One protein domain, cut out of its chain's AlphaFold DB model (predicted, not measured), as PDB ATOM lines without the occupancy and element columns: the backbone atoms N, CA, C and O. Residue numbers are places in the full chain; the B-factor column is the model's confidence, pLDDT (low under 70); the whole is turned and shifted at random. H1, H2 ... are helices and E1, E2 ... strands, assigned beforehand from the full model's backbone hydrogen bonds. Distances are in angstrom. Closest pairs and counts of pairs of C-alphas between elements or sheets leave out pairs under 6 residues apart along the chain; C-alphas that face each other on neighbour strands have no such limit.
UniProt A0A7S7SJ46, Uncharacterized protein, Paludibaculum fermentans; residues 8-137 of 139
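AT A GLANCE: This is residues 8 to 137 of the 139 residues of an uncharacterized protein of Paludibaculum fermentans (UniProt A0A7S7SJ46). A strongly twisted sheet of four strands and a smaller sheet of three stand partly face to face as a sandwich with crossed strands; E1 and E2 reach beyond the overlap. H1 lies over the face of the larger sheet turned away from the smaller one, and H2 covers E4 and E5 at the end far from E1. The printed part has 130 residues, in the order H1 E1 E2 E3 H2 E4 E5 E6 E7; the sheets, E1 - E2 - E3 - E5 and E4 - E7 - E6, are antiparallel. The class is mixed, helices and strands, though under half of the residues, 55, are in named elements. The whole is compact, with a radius of gyration of the C-alphas of 13.6 A and spans of 39 by 30 by 28 A.

HOW THE PARTS SIT: E1 (residues 41 to 45), E2 (64 to 68) and E3 (74 to 80) form a meander, each strand the antiparallel neighbour of the one before; N 43 and O 66 are 3.2 A apart, N 67 and O 75 2.9 A. E5 (109 to 114) is antiparallel to E3, with N 111 and O 78 at 2.8 A. This sheet is only just strongly twisted, its C-alphas up to 4.2 A off its best plane. In the other sheet, E7 (132 to 136) has E4 (95 to 99) and E6 (118 to 121) as neighbours, with N 97 and O 134 at 3.0 A and N 135 and O 120 at 2.9 A. The sheets make a sandwich, two sheets face to face, their strands at 55 degrees; the closest C-alphas of E3 and E4, Val 80 and Leu 99, are 5.6 A apart. H1 (11 to 19) is on the larger sheet at a height of 8.7 A, its closest C-alphas to E1 being Arg 17 and Tyr 42, 7.6 A. H2 (82 to 90) is on both sheets; its closest C-alphas to E5 are Glu 82 and Thr 109, 6.0 A, and to E4 Glu 84 and Ala 97, 6.3 A. In H1 and H2 every O i to N i+4 pair is within hydrogen-bond range.

IN THESE COORDINATES: H1 begins at C-alpha 11 (-6.962, 43.336, 30.834) and measures 12.1 A; H2 measures 12.3 A. E3, 18.4 A, begins at C-alpha 74 (12.442, 36.014, 28.344), and E5 is 16.2 A. E1, E2, E4, E6 and E7 are shorter; E7 ends at C-alpha 136 (8.993, 26.252, 19.406).

THE WHOLE: The C-alphas farthest apart, Gln 28 and Leu 92, are 41.1 A apart. The links H1 to E1 and E1 to E2 are long, and residues 23 to 24 pair parallel with 41 to 42 of E1. The printed part has no cut; its mean pLDDT is 96.1 and no printed residue is under 70.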
ATOM      1  N   ALA A   8      -2.497  45.955  23.351       90.81
ATOM      2  CA  ALA A   8      -1.405  45.697  24.283       90.81
ATOM      3  C   ALA A   8      -1.729  46.094  25.743       90.81
ATOM      4  O   ALA A   8      -1.162  45.537  26.672       90.81
ATOM      5  N   LEU A   9      -2.649  47.029  25.985       92.81
ATOM      6  CA  LEU A   9      -3.100  47.446  27.318       92.81
ATOM      7  C   LEU A   9      -4.388  46.731  27.769       92.81
ATOM      8  O   LEU A   9      -5.003  47.166  28.742       92.81
ATOM      9  N   ALA A  10      -4.808  45.669  27.076       93.94
ATOM     10  CA  ALA A  10      -5.989  44.888  27.423       93.94
ATOM     11  C   ALA A  10      -5.851  44.195  28.796       93.94
ATOM     12  O   ALA A  10      -4.736  43.832  29.196       93.94
ATOM     13  N   PRO A  11      -6.973  43.944  29.502       95.19
ATOM     14  CA  PRO A  11      -6.962  43.336  30.834       95.19
ATOM     15  C   PRO A  11      -6.234  41.987  30.918       95.19
ATOM     16  O   PRO A  11      -5.532  41.735  31.889       95.19
ATOM     17  N   GLU A  12      -6.347  41.133  29.900       95.00
ATOM     18  CA  GLU A  12      -5.676  39.823  29.871       95.00
ATOM     19  C   GLU A  12      -4.140  39.932  29.863       95.00
ATOM     20  O   GLU A  12      -3.457  39.188  30.564       95.00
ATOM     21  N   ARG A  13      -3.583  40.916  29.147       96.62
ATOM     22  CA  ARG A  13      -2.140  41.200  29.144       96.62
ATOM     23  C   ARG A  13      -1.701  41.825  30.458       96.62
ATOM     24  O   ARG A  13      -0.653  41.472  30.991       96.62
ATOM     25  N   GLN A  14      -2.532  42.702  31.018       96.81
ATOM     26  CA  GLN A  14      -2.292  43.265  32.342       96.81
ATOM     27  C   GLN A  14      -2.230  42.172  33.423       96.81
ATOM     28  O   GLN A  14      -1.289  42.158  34.215       96.81
ATOM     29  N   ALA A  15      -3.143  41.199  33.385       96.25
ATOM     30  CA  ALA A  15      -3.124  40.051  34.286       96.25
ATOM     31  C   ALA A  15      -1.838  39.213  34.144       96.25
ATOM     32  O   ALA A  15      -1.273  38.783  35.149       96.25
ATOM     33  N   LEU A  16      -1.316  39.025  32.922       96.44
ATOM     34  CA  LEU A  16      -0.032  38.340  32.709       96.44
ATOM     35  C   LEU A  16       1.158  39.103  33.305       96.44
ATOM     36  O   LEU A  16       2.092  38.474  33.808       96.44
ATOM     37  N   ARG A  17       1.156  40.439  33.256       98.06
ATOM     38  CA  ARG A  17       2.206  41.260  33.890       98.06
ATOM     39  C   ARG A  17       2.162  41.140  35.402       98.06
ATOM     40  O   ARG A  17       3.203  40.952  36.022       98.06
ATOM     41  N   GLU A  18       0.965  41.215  35.975       97.50
ATOM     42  CA  GLU A  18       0.740  41.098  37.418       97.50
ATOM     43  C   GLU A  18       1.142  39.716  37.933       97.50
ATOM     44  O   GLU A  18       1.898  39.622  38.899       97.50
ATOM     45  N   ALA A  19       0.737  38.650  37.237       96.44
ATOM     46  CA  ALA A  19       1.120  37.278  37.566       96.44
ATOM     47  C   ALA A  19       2.643  37.062  37.529       96.44
ATOM     48  O   ALA A  19       3.182  36.295  38.325       96.44
ATOM     49  N   ASN A  20       3.346  37.758  36.632       95.75
ATOM     50  CA  ASN A  20       4.806  37.717  36.529       95.75
ATOM     51  C   ASN A  20       5.521  38.787  37.377       95.75
ATOM     52  O   ASN A  20       6.749  38.855  37.333       95.75
ATOM     53  N   GLN A  21       4.778  39.607  38.131       96.94
ATOM     54  CA  GLN A  21       5.287  40.701  38.968       96.94
ATOM     55  C   GLN A  21       6.178  41.693  38.202       96.94
ATOM     56  O   GLN A  21       7.229  42.117  38.684       96.94
ATOM     57  N   LEU A  22       5.773  42.047  36.982       98.38
ATOM     58  CA  LEU A  22       6.576  42.879  36.091       98.38
ATOM     59  C   LEU A  22       6.246  44.359  36.253       98.38
ATOM     60  O   LEU A  22       5.081  44.748  36.355       98.38
ATOM     61  N   ARG A  23       7.275  45.200  36.165       98.06
ATOM     62  CA  ARG A  23       7.116  46.637  35.910       98.06
ATOM     63  C   ARG A  23       7.411  46.957  34.451       98.06
ATOM     64  O   ARG A  23       8.172  46.251  33.799       98.06
ATOM     65  N   ILE A  24       6.874  48.055  33.944       98.38
ATOM     66  CA  ILE A  24       7.292  48.535  32.628       98.38
ATOM     67  C   ILE A  24       8.740  49.048  32.680       98.38
ATOM     68  O   ILE A  24       9.221  49.463  33.745       98.38
ATOM     69  N   VAL A  25       9.445  49.008  31.548       98.62
ATOM     70  CA  VAL A  25      10.733  49.703  31.391       98.62
ATOM     71  C   VAL A  25      10.596  51.200  31.698       98.62
ATOM     72  O   VAL A  25       9.536  51.794  31.503       98.62
ATOM     73  N   THR A  26      11.654  51.817  32.218       98.50
ATOM     74  CA  THR A  26      11.703  53.265  32.494       98.50
ATOM     75  C   THR A  26      12.157  54.068  31.273       98.50
ATOM     76  O   THR A  26      12.628  53.515  30.283       98.50
ATOM     77  N   ALA A  27      12.081  55.402  31.354       97.94
ATOM     78  CA  ALA A  27      12.564  56.300  30.295       97.94
ATOM     79  C   ALA A  27      14.074  56.177  30.039       97.94
ATOM     80  O   ALA A  27      14.532  56.416  28.929       97.94
ATOM     81  N   GLN A  28      14.849  55.802  31.058       98.06
ATOM     82  CA  GLN A  28      16.289  55.568  30.938       98.06
ATOM     83  C   GLN A  28      16.607  54.188  30.346       98.06
ATOM     84  O   GLN A  28      17.695  53.983  29.821       98.06
ATOM     85  N   GLU A  29      15.673  53.244  30.461       98.44
ATOM     86  CA  GLU A  29      15.791  51.875  29.954       98.44
ATOM     87  C   GLU A  29      15.262  51.733  28.521       98.44
ATOM     88  O   GLU A  29      15.629  50.795  27.816       98.44
ATOM     89  N   GLU A  30      14.411  52.654  28.075       97.94
ATOM     90  CA  GLU A  30      13.793  52.642  26.753       97.94
ATOM     91  C   GLU A  30      14.829  52.551  25.615       97.94
ATOM     92  O   GLU A  30      15.861  53.218  25.613       97.94
ATOM     93  N   GLY A  31      14.566  51.672  24.645       97.50
ATOM     94  CA  GLY A  31      15.469  51.366  23.533       97.50
ATOM     95  C   GLY A  31      16.640  50.444  23.892       97.50
ATOM     96  O   GLY A  31      17.344  49.984  22.992       97.50
ATOM     97  N   THR A  32      16.839  50.120  25.173       98.00
ATOM     98  CA  THR A  32      17.881  49.181  25.607       98.00
ATOM     99  C   THR A  32      17.489  47.748  25.255       98.00
ATOM    100  O   THR A  32      16.338  47.336  25.409       98.00
ATOM    101  N   ALA A  33      18.467  46.970  24.793       97.88
ATOM    102  CA  ALA A  33      18.303  45.553  24.502       97.88
ATOM    103  C   ALA A  33      17.876  44.761  25.749       97.88
ATOM    104  O   ALA A  33      18.461  44.928  26.824       97.88
ATOM    105  N   ILE A  34      16.929  43.830  25.600       97.44
ATOM    106  CA  ILE A  34      16.337  43.080  26.724       97.44
ATOM    107  C   ILE A  34      17.372  42.368  27.608       97.44
ATOM    108  O   ILE A  34      17.228  42.279  28.830       97.44
ATOM    109  N   ARG A  35      18.475  41.902  27.018       96.25
ATOM    110  CA  ARG A  35      19.559  41.246  27.764       96.25
ATOM    111  C   ARG A  35      20.276  42.182  28.745       96.25
ATOM    112  O   ARG A  35      20.778  41.701  29.753       96.25
ATOM    113  N   HIS A  36      20.286  43.489  28.479       97.75
ATOM    114  CA  HIS A  36      20.938  44.513  29.305       97.75
ATOM    115  C   HIS A  36      19.986  45.177  30.309       97.75
ATOM    116  O   HIS A  36      20.439  45.901  31.190       97.75
ATOM    117  N   LEU A  37      18.682  44.911  30.206       98.38
ATOM    118  CA  LEU A  37      17.689  45.388  31.162       98.38
ATOM    119  C   LEU A  37      17.732  44.597  32.479       98.38
ATOM    120  O   LEU A  37      18.118  43.422  32.475       98.38
ATOM    121  N   PRO A  38      17.300  45.187  33.607       98.12
ATOM    122  CA  PRO A  38      17.096  44.432  34.838       98.12
ATOM    123  C   PRO A  38      15.993  43.378  34.670       98.12
ATOM    124  O   PRO A  38      15.158  43.461  33.773       98.12
ATOM    125  N   ASN A  39      15.992  42.376  35.545       98.44
ATOM    126  CA  ASN A  39      14.927  41.377  35.614       98.44
ATOM    127  C   ASN A  39      13.628  41.987  36.174       98.44
ATOM    128  O   ASN A  39      13.656  43.024  36.840       98.44
ATOM    129  N   GLY A  40      12.495  41.323  35.938       98.38
ATOM    130  CA  GLY A  40      11.185  41.776  36.416       98.38
ATOM    131  C   GLY A  40      10.616  42.948  35.612       98.38
ATOM    132  O   GLY A  40       9.901  43.786  36.164       98.38
ATOM    133  N   VAL A  41      10.947  43.031  34.321       98.75
ATOM    134  CA  VAL A  41      10.483  44.106  33.436       98.75
ATOM    135  C   VAL A  41       9.690  43.578  32.250       98.75
ATOM    136  O   VAL A  41       9.862  42.439  31.821       98.75
ATOM    137  N   TYR A  42       8.851  44.431  31.679       98.75
ATOM    138  CA  TYR A  42       8.265  44.228  30.361       98.75
ATOM    139  C   TYR A  42       8.338  45.510  29.534       98.75
ATOM    140  O   TYR A  42       8.528  46.609  30.059       98.75
ATOM    141  N   GLY A  43       8.148  45.368  28.230       98.38
ATOM    142  CA  GLY A  43       7.977  46.499  27.333       98.38
ATOM    143  C   GLY A  43       7.542  46.052  25.948       98.38
ATOM    144  O   GLY A  43       7.272  44.873  25.708       98.38
ATOM    145  N   PHE A  44       7.481  47.020  25.043       98.38
ATOM    146  CA  PHE A  44       6.973  46.830  23.690       98.38
ATOM    147  C   PHE A  44       8.095  46.902  22.661       98.38
ATOM    148  O   PHE A  44       9.064  47.632  22.851       98.38
ATOM    149  N   THR A  45       7.985  46.165  21.560       97.88
ATOM    150  CA  THR A  45       8.990  46.180  20.495       97.88
ATOM    151  C   THR A  45       8.375  45.947  19.121       97.88
ATOM    152  O   THR A  45       7.514  45.089  18.940       97.88
ATOM    153  N   GLY A  46       8.853  46.691  18.125       95.62
ATOM    154  CA  GLY A  46       8.592  46.408  16.709       95.62
ATOM    155  C   GLY A  46       9.609  45.442  16.086       95.62
ATOM    156  O   GLY A  46       9.492  45.106  14.913       95.62
ATOM    157  N   ALA A  47      10.625  45.006  16.840       95.06
ATOM    158  CA  ALA A  47      11.741  44.202  16.332       95.06
ATOM    159  C   ALA A  47      11.978  42.910  17.152       95.06
ATOM    160  O   ALA A  47      13.119  42.636  17.554       95.06
ATOM    161  N   PRO A  48      10.935  42.082  17.387       95.38
ATOM    162  CA  PRO A  48      10.993  40.930  18.300       95.38
ATOM    163  C   PRO A  48      11.924  39.804  17.823       95.38
ATOM    164  O   PRO A  48      12.412  39.008  18.624       95.38
ATOM    165  N   ALA A  49      12.199  39.730  16.518       94.75
ATOM    166  CA  ALA A  49      13.039  38.690  15.929       94.75
ATOM    167  C   ALA A  49      14.545  39.002  15.992       94.75
ATOM    168  O   ALA A  49      15.358  38.169  15.599       94.75
ATOM    169  N   THR A  50      14.937  40.188  16.468       92.62
ATOM    170  CA  THR A  50      16.355  40.553  16.605       92.62
ATOM    171  C   THR A  50      16.982  39.910  17.848       92.62
ATOM    172  O   THR A  50      16.279  39.423  18.734       92.62
ATOM    173  N   ASN A  51      18.315  39.892  17.929       87.38
ATOM    174  CA  ASN A  51      19.025  39.435  19.134       87.38
ATOM    175  C   ASN A  51      19.068  40.499  20.241       87.38
ATOM    176  O   ASN A  51      19.297  40.171  21.402       87.38
ATOM    177  N   GLU A  52      18.881  41.769  19.880       93.75
ATOM    178  CA  GLU A  52      18.873  42.878  20.834       93.75
ATOM    179  C   GLU A  52      17.513  43.004  21.526       93.75
ATOM    180  O   GLU A  52      17.462  43.121  22.745       93.75
ATOM    181  N   ILE A  53      16.411  42.933  20.767       97.19
ATOM    182  CA  ILE A  53      15.035  43.143  21.253       97.19
ATOM    183  C   ILE A  53      14.951  44.420  22.118       97.19
ATOM    184  O   ILE A  53      14.838  44.337  23.344       97.19
ATOM    185  N   PRO A  54      15.059  45.617  21.507       98.00
ATOM    186  CA  PRO A  54      14.913  46.871  22.237       98.00
ATOM    187  C   PRO A  54      13.474  47.018  22.740       98.00
ATOM    188  O   PRO A  54      12.534  46.789  21.970       98.00
ATOM    189  N   LEU A  55      13.309  47.394  24.010       98.50
ATOM    190  CA  LEU A  55      11.996  47.565  24.638       98.50
ATOM    191  C   LEU A  55      11.641  49.040  24.833       98.50
ATOM    192  O   LEU A  55      12.489  49.851  25.199       98.50
ATOM    193  N   PHE A  56      10.369  49.366  24.629       98.44
ATOM    194  CA  PHE A  56       9.817  50.716  24.707       98.44
ATOM    195  C   PHE A  56       8.647  50.786  25.692       98.44
ATOM    196  O   PHE A  56       7.978  49.782  25.952       98.44
ATOM    197  N   ILE A  57       8.400  51.980  26.238       98.00
ATOM    198  CA  ILE A  57       7.366  52.218  27.264       98.00
ATOM    199  C   ILE A  57       5.979  52.244  26.636       98.00
ATOM    200  O   ILE A  57       4.999  51.798  27.226       98.00
ATOM    201  N   LYS A  58       5.868  52.828  25.444       96.50
ATOM    202  CA  LYS A  58       4.580  53.018  24.784       96.50
ATOM    203  C   LYS A  58       4.403  51.967  23.698       96.50
ATOM    204  O   LYS A  58       5.308  51.809  22.878       96.50
ATOM    205  N   PRO A  59       3.254  51.273  23.663       96.31
ATOM    206  CA  PRO A  59       2.957  50.416  22.537       96.31
ATOM    207  C   PRO A  59       2.772  51.278  21.286       96.31
ATOM    208  O   PRO A  59       2.268  52.405  21.352       96.31
ATOM    209  N   ILE A  60       3.198  50.733  20.155       93.56
ATOM    210  CA  ILE A  60       2.923  51.267  18.821       93.56
ATOM    211  C   ILE A  60       2.064  50.250  18.071       93.56
ATOM    212  O   ILE A  60       1.976  49.097  18.487       93.56
ATOM    213  N   PHE A  61       1.472  50.675  16.957       90.56
ATOM    214  CA  PHE A  61       0.666  49.805  16.104       90.56
ATOM    215  C   PHE A  61       1.384  48.477  15.807       90.56
ATOM    216  O   PHE A  61       2.543  48.495  15.383       90.56
ATOM    217  N   GLU A  62       0.703  47.354  16.063       92.31
ATOM    218  CA  GLU A  62       1.198  45.996  15.801       92.31
ATOM    219  C   GLU A  62       2.550  45.677  16.470       92.31
ATOM    220  O   GLU A  62       3.377  44.933  15.937       92.31
ATOM    221  N   CYS A  63       2.808  46.227  17.661       95.38
ATOM    222  CA  CYS A  63       4.008  45.904  18.434       95.38
ATOM    223  C   CYS A  63       3.851  44.635  19.277       95.38
ATOM    224  O   CYS A  63       2.795  44.369  19.855       95.38
ATOM    225  N   PHE A  64       4.944  43.898  19.439       97.62
ATOM    226  CA  PHE A  64       5.003  42.772  20.361       97.62
ATOM    227  C   PHE A  64       5.270  43.248  21.780       97.62
ATOM    228  O   PHE A  64       5.998  44.212  22.005       97.62
ATOM    229  N   GLU A  65       4.736  42.508  22.740       98.19
ATOM    230  CA  GLU A  65       5.082  42.637  24.147       98.19
ATOM    231  C   GLU A  65       6.025  41.504  24.540       98.19
ATOM    232  O   GLU A  65       5.816  40.342  24.176       98.19
ATOM    233  N   VAL A  66       7.074  41.853  25.280       98.44
ATOM    234  CA  VAL A  66       8.083  40.899  25.737       98.44
ATOM    235  C   VAL A  66       8.317  41.106  27.225       98.44
ATOM    236  O   VAL A  66       8.465  42.236  27.697       98.44
ATOM    237  N   HIS A  67       8.346  40.005  27.966       98.50
ATOM    238  CA  HIS A  67       8.624  39.989  29.396       98.50
ATOM    239  C   HIS A  67      10.051  39.503  29.641       98.50
ATOM    240  O   HIS A  67      10.515  38.581  28.973       98.50
ATOM    241  N   LYS A  68      10.713  40.066  30.651       98.50
ATOM    242  CA  LYS A  68      11.896  39.503  31.300       98.50
ATOM    243  C   LYS A  68      11.558  39.260  32.765       98.50
ATOM    244  O   LYS A  68      11.438  40.205  33.543       98.50
ATOM    245  N   ARG A  69      11.365  37.997  33.135       97.81
ATOM    246  CA  ARG A  69      10.949  37.590  34.486       97.81
ATOM    247  C   ARG A  69      12.049  37.815  35.520       97.81
ATOM    248  O   ARG A  69      13.175  38.176  35.184       97.81
ATOM    249  N   ALA A  70      11.705  37.636  36.795       97.00
ATOM    250  CA  ALA A  70      12.620  37.815  37.925       97.00
ATOM    251  C   ALA A  70      13.853  36.887  37.859       97.00
ATOM    252  O   ALA A  70      14.948  37.287  38.254       97.00
ATOM    253  N   ASP A  71      13.688  35.687  37.303       96.56
ATOM    254  CA  ASP A  71      14.750  34.709  37.031       96.56
ATOM    255  C   ASP A  71      15.563  35.016  35.757       96.56
ATOM    256  O   ASP A  71      16.552  34.345  35.473       96.56
ATOM    257  N   GLY A  72      15.191  36.061  35.010       97.06
ATOM    258  CA  GLY A  72      15.832  36.467  33.762       97.06
ATOM    259  C   GLY A  72      15.274  35.780  32.517       97.06
ATOM    260  O   GLY A  72      15.728  36.096  31.415       97.06
ATOM    261  N   GLU A  73      14.288  34.889  32.659       97.00
ATOM    262  CA  GLU A  73      13.625  34.247  31.528       97.00
ATOM    263  C   GLU A  73      12.920  35.289  30.649       97.00
ATOM    264  O   GLU A  73      12.168  36.140  31.132       97.00
ATOM    265  N   VAL A  74      13.148  35.201  29.338       97.50
ATOM    266  CA  VAL A  74      12.442  36.014  28.344       97.50
ATOM    267  C   VAL A  74      11.180  35.283  27.906       97.50
ATOM    268  O   VAL A  74      11.256  34.113  27.548       97.50
ATOM    269  N   ILE A  75      10.038  35.966  27.887       98.00
ATOM    270  CA  ILE A  75       8.763  35.415  27.413       98.00
ATOM    271  C   ILE A  75       8.188  36.313  26.322       98.00
ATOM    272  O   ILE A  75       8.117  37.532  26.482       98.00
ATOM    273  N   PHE A  76       7.749  35.695  25.229       98.00
ATOM    274  CA  PHE A  76       7.069  36.364  24.124       98.00
ATOM    275  C   PHE A  76       5.557  36.278  24.309       98.00
ATOM    276  O   PHE A  76       5.026  35.185  24.528       98.00
ATOM    277  N   ILE A  77       4.875  37.421  24.210       98.00
ATOM    278  CA  ILE A  77       3.423  37.517  24.363       98.00
ATOM    279  C   ILE A  77       2.791  37.841  23.014       98.00
ATOM    280  O   ILE A  77       3.141  38.836  22.373       98.00
ATOM    281  N   GLY A  78       1.814  37.040  22.609       97.25
ATOM    282  CA  GLY A  78       1.099  37.245  21.355       97.25
ATOM    283  C   GLY A  78      -0.134  36.367  21.237       97.25
ATOM    284  O   GLY A  78      -0.468  35.627  22.158       97.25
ATOM    285  N   TYR A  79      -0.808  36.475  20.103       98.12
ATOM    286  CA  TYR A  79      -2.010  35.728  19.775       98.12
ATOM    287  C   TYR A  79      -1.696  34.639  18.758       98.12
ATOM    288  O   TYR A  79      -0.877  34.833  17.859       98.12
ATOM    289  N   VAL A  80      -2.353  33.500  18.916       98.38
ATOM    290  CA  VAL A  80      -2.306  32.350  18.008       98.38
ATOM    291  C   VAL A  80      -3.721  31.793  17.853       98.38
ATOM    292  O   VAL A  80      -4.648  32.200  18.565       98.38
ATOM    293  N   THR A  81      -3.915  30.857  16.929       98.31
ATOM    294  CA  THR A  81      -5.172  30.101  16.849       98.31
ATOM    295  C   THR A  81      -5.324  29.157  18.048       98.31
ATOM    296  O   THR A  81      -4.338  28.712  18.641       98.31
ATOM    297  N   GLU A  82      -6.557  28.770  18.391       97.88
ATOM    298  CA  GLU A  82      -6.791  27.822  19.496       97.88
ATOM    299  C   GLU A  82      -6.077  26.477  19.266       97.88
ATOM    300  O   GLU A  82      -5.546  25.876  20.200       97.88
ATOM    301  N   LYS A  83      -5.997  26.029  18.005       97.25
ATOM    302  CA  LYS A  83      -5.260  24.818  17.624       97.25
ATOM    303  C   LYS A  83      -3.766  24.945  17.932       97.25
ATOM    304  O   LYS A  83      -3.183  24.028  18.504       97.25
ATOM    305  N   GLU A  84      -3.139  26.057  17.555       97.31
ATOM    306  CA  GLU A  84      -1.718  26.296  17.837       97.31
ATOM    307  C   GLU A  84      -1.455  26.384  19.336       97.31
ATOM    308  O   GLU A  84      -0.508  25.763  19.815       97.31
ATOM    309  N   LYS A  85      -2.314  27.075  20.097       97.38
ATOM    310  CA  LYS A  85      -2.207  27.113  21.560       97.38
ATOM    311  C   LYS A  85      -2.192  25.707  22.152       97.38
ATOM    312  O   LYS A  85      -1.298  25.403  22.936       97.38
ATOM    313  N   GLN A  86      -3.134  24.846  21.763       96.88
ATOM    314  CA  GLN A  86      -3.197  23.473  22.275       96.88
ATOM    315  C   GLN A  86      -1.899  22.703  22.001       96.88
ATOM    316  O   GLN A  86      -1.390  22.030  22.894       96.88
ATOM    317  N   LEU A  87      -1.321  22.848  20.805       96.12
ATOM    318  CA  LEU A  87      -0.043  22.220  20.451       96.12
ATOM    319  C   LEU A  87       1.124  22.773  21.289       96.12
ATOM    320  O   LEU A  87       1.921  22.006  21.831       96.12
ATOM    321  N   ILE A  88       1.201  24.099  21.449       95.94
ATOM    322  CA  ILE A  88       2.234  24.777  22.252       95.94
ATOM    323  C   ILE A  88       2.155  24.356  23.726       95.94
ATOM    324  O   ILE A  88       3.193  24.154  24.373       95.94
ATOM    325  N   GLU A  89       0.936  24.245  24.260       94.44
ATOM    326  CA  GLU A  89       0.664  23.874  25.645       94.44
ATOM    327  C   GLU A  89       1.003  22.412  25.918       94.44
ATOM    328  O   GLU A  89       1.683  22.156  26.915       94.44
ATOM    329  N   GLN A  90       0.599  21.497  25.027       94.06
ATOM    330  CA  GLN A  90       0.950  20.076  25.090       94.06
ATOM    331  C   GLN A  90       2.466  19.875  25.039       94.06
ATOM    332  O   GLN A  90       3.009  19.132  25.852       94.06
ATOM    333  N   GLY A  91       3.151  20.559  24.113       91.31
ATOM    334  CA  GLY A  91       4.613  20.560  24.027       91.31
ATOM    335  C   GLY A  91       5.236  19.180  23.798       91.31
ATOM    336  O   GLY A  91       6.353  18.954  24.254       91.31
ATOM    337  N   LEU A  92       4.515  18.268  23.137       90.44
ATOM    338  CA  LEU A  92       4.973  16.901  22.857       90.44
ATOM    339  C   LEU A  92       5.953  16.837  21.677       90.44
ATOM    340  O   LEU A  92       6.858  16.009  21.669       90.44
ATOM    341  N   GLU A  93       5.776  17.718  20.696       92.44
ATOM    342  CA  GLU A  93       6.586  17.809  19.482       92.44
ATOM    343  C   GLU A  93       6.937  19.278  19.199       92.44
ATOM    344  O   GLU A  93       6.259  20.176  19.714       92.44
ATOM    345  N   PRO A  94       7.972  19.553  18.385       95.06
ATOM    346  CA  PRO A  94       8.233  20.899  17.897       95.06
ATOM    347  C   PRO A  94       7.029  21.484  17.145       95.06
ATOM    348  O   PRO A  94       6.429  20.823  16.296       95.06
ATOM    349  N   VAL A  95       6.708  22.747  17.417       96.38
ATOM    350  CA  VAL A  95       5.591  23.475  16.802       96.38
ATOM    351  C   VAL A  95       6.126  24.692  16.065       96.38
ATOM    352  O   VAL A  95       6.902  25.468  16.614       96.38
ATOM    353  N   VAL A  96       5.673  24.895  14.832       96.94
ATOM    354  CA  VAL A  96       5.849  26.166  14.122       96.94
ATOM    355  C   VAL A  96       4.522  26.905  14.179       96.94
ATOM    356  O   VAL A  96       3.536  26.402  13.647       96.94
ATOM    357  N   ALA A  97       4.505  28.074  14.813       96.56
ATOM    358  CA  ALA A  97       3.301  28.888  14.973       96.56
ATOM    359  C   ALA A  97       3.500  30.293  14.399       96.56
ATOM    360  O   ALA A  97       4.619  30.821  14.386       96.56
ATOM    361  N   ASP A  98       2.408  30.901  13.942       97.06
ATOM    362  CA  ASP A  98       2.370  32.325  13.613       97.06
ATOM    363  C   ASP A  98       1.923  33.111  14.850       97.06
ATOM    364  O   ASP A  98       0.764  33.070  15.251       97.06
ATOM    365  N   LEU A  99       2.870  33.803  15.491       97.81
ATOM    366  CA  LEU A  99       2.605  34.603  16.682       97.81
ATOM    367  C   LEU A  99       2.279  36.038  16.276       97.81
ATOM    368  O   LEU A  99       3.140  36.754  15.764       97.81
ATOM    369  N   TYR A 100       1.056  36.473  16.547       97.81
ATOM    370  CA  TYR A 100       0.586  37.812  16.215       97.81
ATOM    371  C   TYR A 100       0.728  38.770  17.409       97.81
ATOM    372  O   TYR A 100       0.478  38.375  18.550       97.81
ATOM    373  N   PRO A 101       1.107  40.040  17.197       96.69
ATOM    374  CA  PRO A 101       1.160  41.032  18.272       96.69
ATOM    375  C   PRO A 101      -0.241  41.405  18.785       96.69
ATOM    376  O   PRO A 101      -0.414  41.717  19.965       96.69
ATOM    377  N   GLU A 102      -1.248  41.313  17.916       95.69
ATOM    378  CA  GLU A 102      -2.649  41.675  18.146       95.69
ATOM    379  C   GLU A 102      -3.580  40.569  17.606       95.69
ATOM    380  O   GLU A 102      -3.125  39.753  16.802       95.69
ATOM    381  N   PRO A 103      -4.860  40.498  18.022       96.12
ATOM    382  CA  PRO A 103      -5.808  39.540  17.465       96.12
ATOM    383  C   PRO A 103      -5.957  39.724  15.952       96.12
ATOM    384  O   PRO A 103      -6.240  40.829  15.487       96.12
ATOM    385  N   HIS A 104      -5.801  38.645  15.184       96.19
ATOM    386  CA  HIS A 104      -5.827  38.709  13.720       96.19
ATOM    387  C   HIS A 104      -6.472  37.464  13.112       96.19
ATOM    388  O   HIS A 104      -5.995  36.346  13.295       96.19
ATOM    389  N   GLY A 105      -7.560  37.645  12.359       95.94
ATOM    390  CA  GLY A 105      -8.318  36.523  11.800       95.94
ATOM    391  C   GLY A 105      -8.804  35.563  12.894       95.94
ATOM    392  O   GLY A 105      -9.537  35.968  13.791       95.94
ATOM    393  N   GLU A 106      -8.388  34.297  12.817       96.94
ATOM    394  CA  GLU A 106      -8.694  33.261  13.819       96.94
ATOM    395  C   GLU A 106      -7.692  33.224  14.988       96.94
ATOM    396  O   GLU A 106      -7.920  32.523  15.978       96.94
ATOM    397  N   ALA A 107      -6.584  33.970  14.901       97.56
ATOM    398  CA  ALA A 107      -5.599  34.073  15.968       97.56
ATOM    399  C   ALA A 107      -6.099  35.039  17.049       97.56
ATOM    400  O   ALA A 107      -5.746  36.217  17.075       97.56
ATOM    401  N   LEU A 108      -6.981  34.534  17.912       97.06
ATOM    402  CA  LEU A 108      -7.655  35.301  18.965       97.06
ATOM    403  C   LEU A 108      -7.228  34.882  20.372       97.06
ATOM    404  O   LEU A 108      -7.612  35.534  21.341       97.06
ATOM    405  N   THR A 109      -6.437  33.814  20.503       97.50
ATOM    406  CA  THR A 109      -6.074  33.279  21.813       97.50
ATOM    407  C   THR A 109      -4.690  33.752  22.232       97.50
ATOM    408  O   THR A 109      -3.694  33.468  21.565       97.50
ATOM    409  N   LEU A 110      -4.626  34.465  23.359       97.62
ATOM    410  CA  LEU A 110      -3.382  34.962  23.936       97.62
ATOM    411  C   LEU A 110      -2.531  33.809  24.488       97.62
ATOM    412  O   LEU A 110      -3.021  32.955  25.230       97.62
ATOM    413  N   VAL A 111      -1.240  33.818  24.169       97.56
ATOM    414  CA  VAL A 111      -0.242  32.871  24.677       97.56
ATOM    415  C   VAL A 111       0.989  33.595  25.213       97.56
ATOM    416  O   VAL A 111       1.337  34.700  24.792       97.56
ATOM    417  N   ALA A 112       1.667  32.927  26.145       97.25
ATOM    418  CA  ALA A 112       2.947  33.330  26.704       97.25
ATOM    419  C   ALA A 112       3.967  32.215  26.438       97.25
ATOM    420  O   ALA A 112       3.876  31.130  27.015       97.25
ATOM    421  N   ILE A 113       4.916  32.460  25.536       97.06
ATOM    422  CA  ILE A 113       5.876  31.447  25.081       97.06
ATOM    423  C   ILE A 113       7.228  31.710  25.737       97.06
ATOM    424  O   ILE A 113       7.827  32.769  25.532       97.06
ATOM    425  N   SER A 114       7.720  30.735  26.506       95.94
ATOM    426  CA  SER A 114       9.072  30.781  27.067       95.94
ATOM    427  C   SER A 114      10.107  30.869  25.953       95.94
ATOM    428  O   SER A 114      10.164  30.009  25.074       95.94
ATOM    429  N   GLY A 115      10.976  31.872  26.024       94.94
ATOM    430  CA  GLY A 115      12.090  32.057  25.105       94.94
ATOM    431  C   GLY A 115      13.110  30.922  25.157       94.94
ATOM    432  O   GLY A 115      13.814  30.727  24.176       94.94
ATOM    433  N   THR A 116      13.150  30.137  26.242       95.19
ATOM    434  CA  THR A 116      13.987  28.923  26.321       95.19
ATOM    435  C   THR A 116      13.495  27.805  25.406       95.19
ATOM    436  O   THR A 116      14.283  26.947  25.023       95.19
ATOM    437  N   ARG A 117      12.213  27.841  25.019       95.88
ATOM    438  CA  ARG A 117      11.618  26.930  24.038       95.88
ATOM    439  C   ARG A 117      11.627  27.504  22.623       95.88
ATOM    440  O   ARG A 117      11.214  26.806  21.712       95.88
ATOM    441  N   VAL A 118      12.013  28.763  22.409       96.00
ATOM    442  CA  VAL A 118      11.989  29.376  21.072       96.00
ATOM    443  C   VAL A 118      13.336  29.163  20.391       96.00
ATOM    444  O   VAL A 118      14.283  29.909  20.633       96.00
ATOM    445  N   ASP A 119      13.393  28.184  19.491       93.38
ATOM    446  CA  ASP A 119      14.603  27.842  18.736       93.38
ATOM    447  C   ASP A 119      14.911  28.888  17.662       93.38
ATOM    448  O   ASP A 119      16.065  29.249  17.413       93.38
ATOM    449  N   ARG A 120      13.864  29.401  17.005       95.00
ATOM    450  CA  ARG A 120      14.009  30.373  15.920       95.00
ATOM    451  C   ARG A 120      12.852  31.358  15.886       95.00
ATOM    452  O   ARG A 120      11.688  30.985  15.979       95.00
ATOM    453  N   ARG A 121      13.191  32.627  15.655       95.88
ATOM    454  CA  ARG A 121      12.252  33.713  15.350       95.88
ATOM    455  C   ARG A 121      12.519  34.209  13.938       95.88
ATOM    456  O   ARG A 121      13.656  34.559  13.615       95.88
ATOM    457  N   ARG A 122      11.504  34.229  13.080       95.25
ATOM    458  CA  ARG A 122      11.602  34.846  11.748       95.25
ATOM    459  C   ARG A 122      11.064  36.271  11.837       95.25
ATOM    460  O   ARG A 122      10.104  36.471  12.569       95.25
ATOM    461  N   PRO A 123      11.663  37.259  11.148       93.19
ATOM    462  CA  PRO A 123      11.177  38.633  11.190       93.19
ATOM    463  C   PRO A 123       9.674  38.733  10.907       93.19
ATOM    464  O   PRO A 123       9.192  37.973  10.062       93.19
ATOM    465  N   PRO A 124       8.961  39.651  11.584       93.88
ATOM    466  CA  PRO A 124       7.550  39.869  11.328       93.88
ATOM    467  C   PRO A 124       7.240  40.140   9.851       93.88
ATOM    468  O   PRO A 124       8.028  40.785   9.148       93.88
ATOM    469  N   THR A 125       6.101  39.639   9.380       92.38
ATOM    470  CA  THR A 125       5.587  39.936   8.038       92.38
ATOM    471  C   THR A 125       5.188  41.412   7.927       92.38
ATOM    472  O   THR A 125       4.840  42.042   8.914       92.38
ATOM    473  N   ARG A 126       5.256  42.006   6.729       85.88
ATOM    474  CA  ARG A 126       4.798  43.402   6.514       85.88
ATOM    475  C   ARG A 126       3.320  43.488   6.139       85.88
ATOM    476  O   ARG A 126       2.708  44.545   6.226       85.88
ATOM    477  N   ASP A 127       2.791  42.369   5.686       82.81
ATOM    478  CA  ASP A 127       1.413  42.058   5.375       82.81
ATOM    479  C   ASP A 127       0.889  41.032   6.397       82.81
ATOM    480  O   ASP A 127       1.671  40.390   7.097       82.81
ATOM    481  N   ASN A 128      -0.431  40.871   6.505       84.50
ATOM    482  CA  ASN A 128      -1.048  39.866   7.380       84.50
ATOM    483  C   ASN A 128      -0.776  40.056   8.894       84.50
ATOM    484  O   ASN A 128      -0.313  39.133   9.560       84.50
ATOM    485  N   GLY A 129      -1.057  41.244   9.441       90.62
ATOM    486  CA  GLY A 129      -1.117  41.471  10.897       90.62
ATOM    487  C   GLY A 129       0.223  41.391  11.636       90.62
ATOM    488  O   GLY A 129       0.247  41.059  12.819       90.62
ATOM    489  N   ASN A 130       1.342  41.628  10.942       93.75
ATOM    490  CA  ASN A 130       2.696  41.652  11.511       93.75
ATOM    491  C   ASN A 130       3.089  40.375  12.283       93.75
ATOM    492  O   ASN A 130       3.762  40.425  13.315       93.75
ATOM    493  N   SER A 131       2.651  39.212  11.793       96.00
ATOM    494  CA  SER A 131       2.935  37.920  12.421       96.00
ATOM    495  C   SER A 131       4.430  37.605  12.454       96.00
ATOM    496  O   SER A 131       5.134  37.759  11.455       96.00
ATOM    497  N   MET A 132       4.915  37.115  13.593       96.19
ATOM    498  CA  MET A 132       6.259  36.571  13.762       96.19
ATOM    499  C   MET A 132       6.172  35.046  13.777       96.19
ATOM    500  O   MET A 132       5.647  34.460  14.722       96.19
ATOM    501  N   LYS A 133       6.744  34.385  12.768       96.62
ATOM    502  CA  LYS A 133       6.819  32.920  12.770       96.62
ATOM    503  C   LYS A 133       7.861  32.450  13.787       96.62
ATOM    504  O   LYS A 133       9.028  32.859  13.717       96.62
ATOM    505  N   VAL A 134       7.432  31.594  14.708       97.12
ATOM    506  CA  VAL A 134       8.247  31.063  15.804       97.12
ATOM    507  C   VAL A 134       8.322  29.544  15.726       97.12
ATOM    508  O   VAL A 134       7.299  28.868  15.644       97.12
ATOM    509  N   ASP A 135       9.545  29.022  15.752       97.38
ATOM    510  CA  ASP A 135       9.813  27.592  15.873       97.38
ATOM    511  C   ASP A 135      10.004  27.307  17.379       97.38
ATOM    512  O   ASP A 135      10.892  27.887  18.014       97.38
ATOM    513  N   ILE A 136       9.118  26.495  17.963       97.31
ATOM    514  CA  ILE A 136       8.993  26.252  19.406       97.31
ATOM    515  C   ILE A 136       9.289  24.778  19.697       97.31
ATOM    516  O   ILE A 136       8.594  23.897  19.194       97.31
ATOM    517  N   GLY A 137      10.279  24.503  20.541       95.38
ATOM    518  CA  GLY A 137      10.635  23.165  20.993       95.38
ATOM    519  C   GLY A 137       9.631  22.539  21.982       95.38
ATOM    520  O   GLY A 137       8.746  23.224  22.530       95.38
TER     521      GLY A 137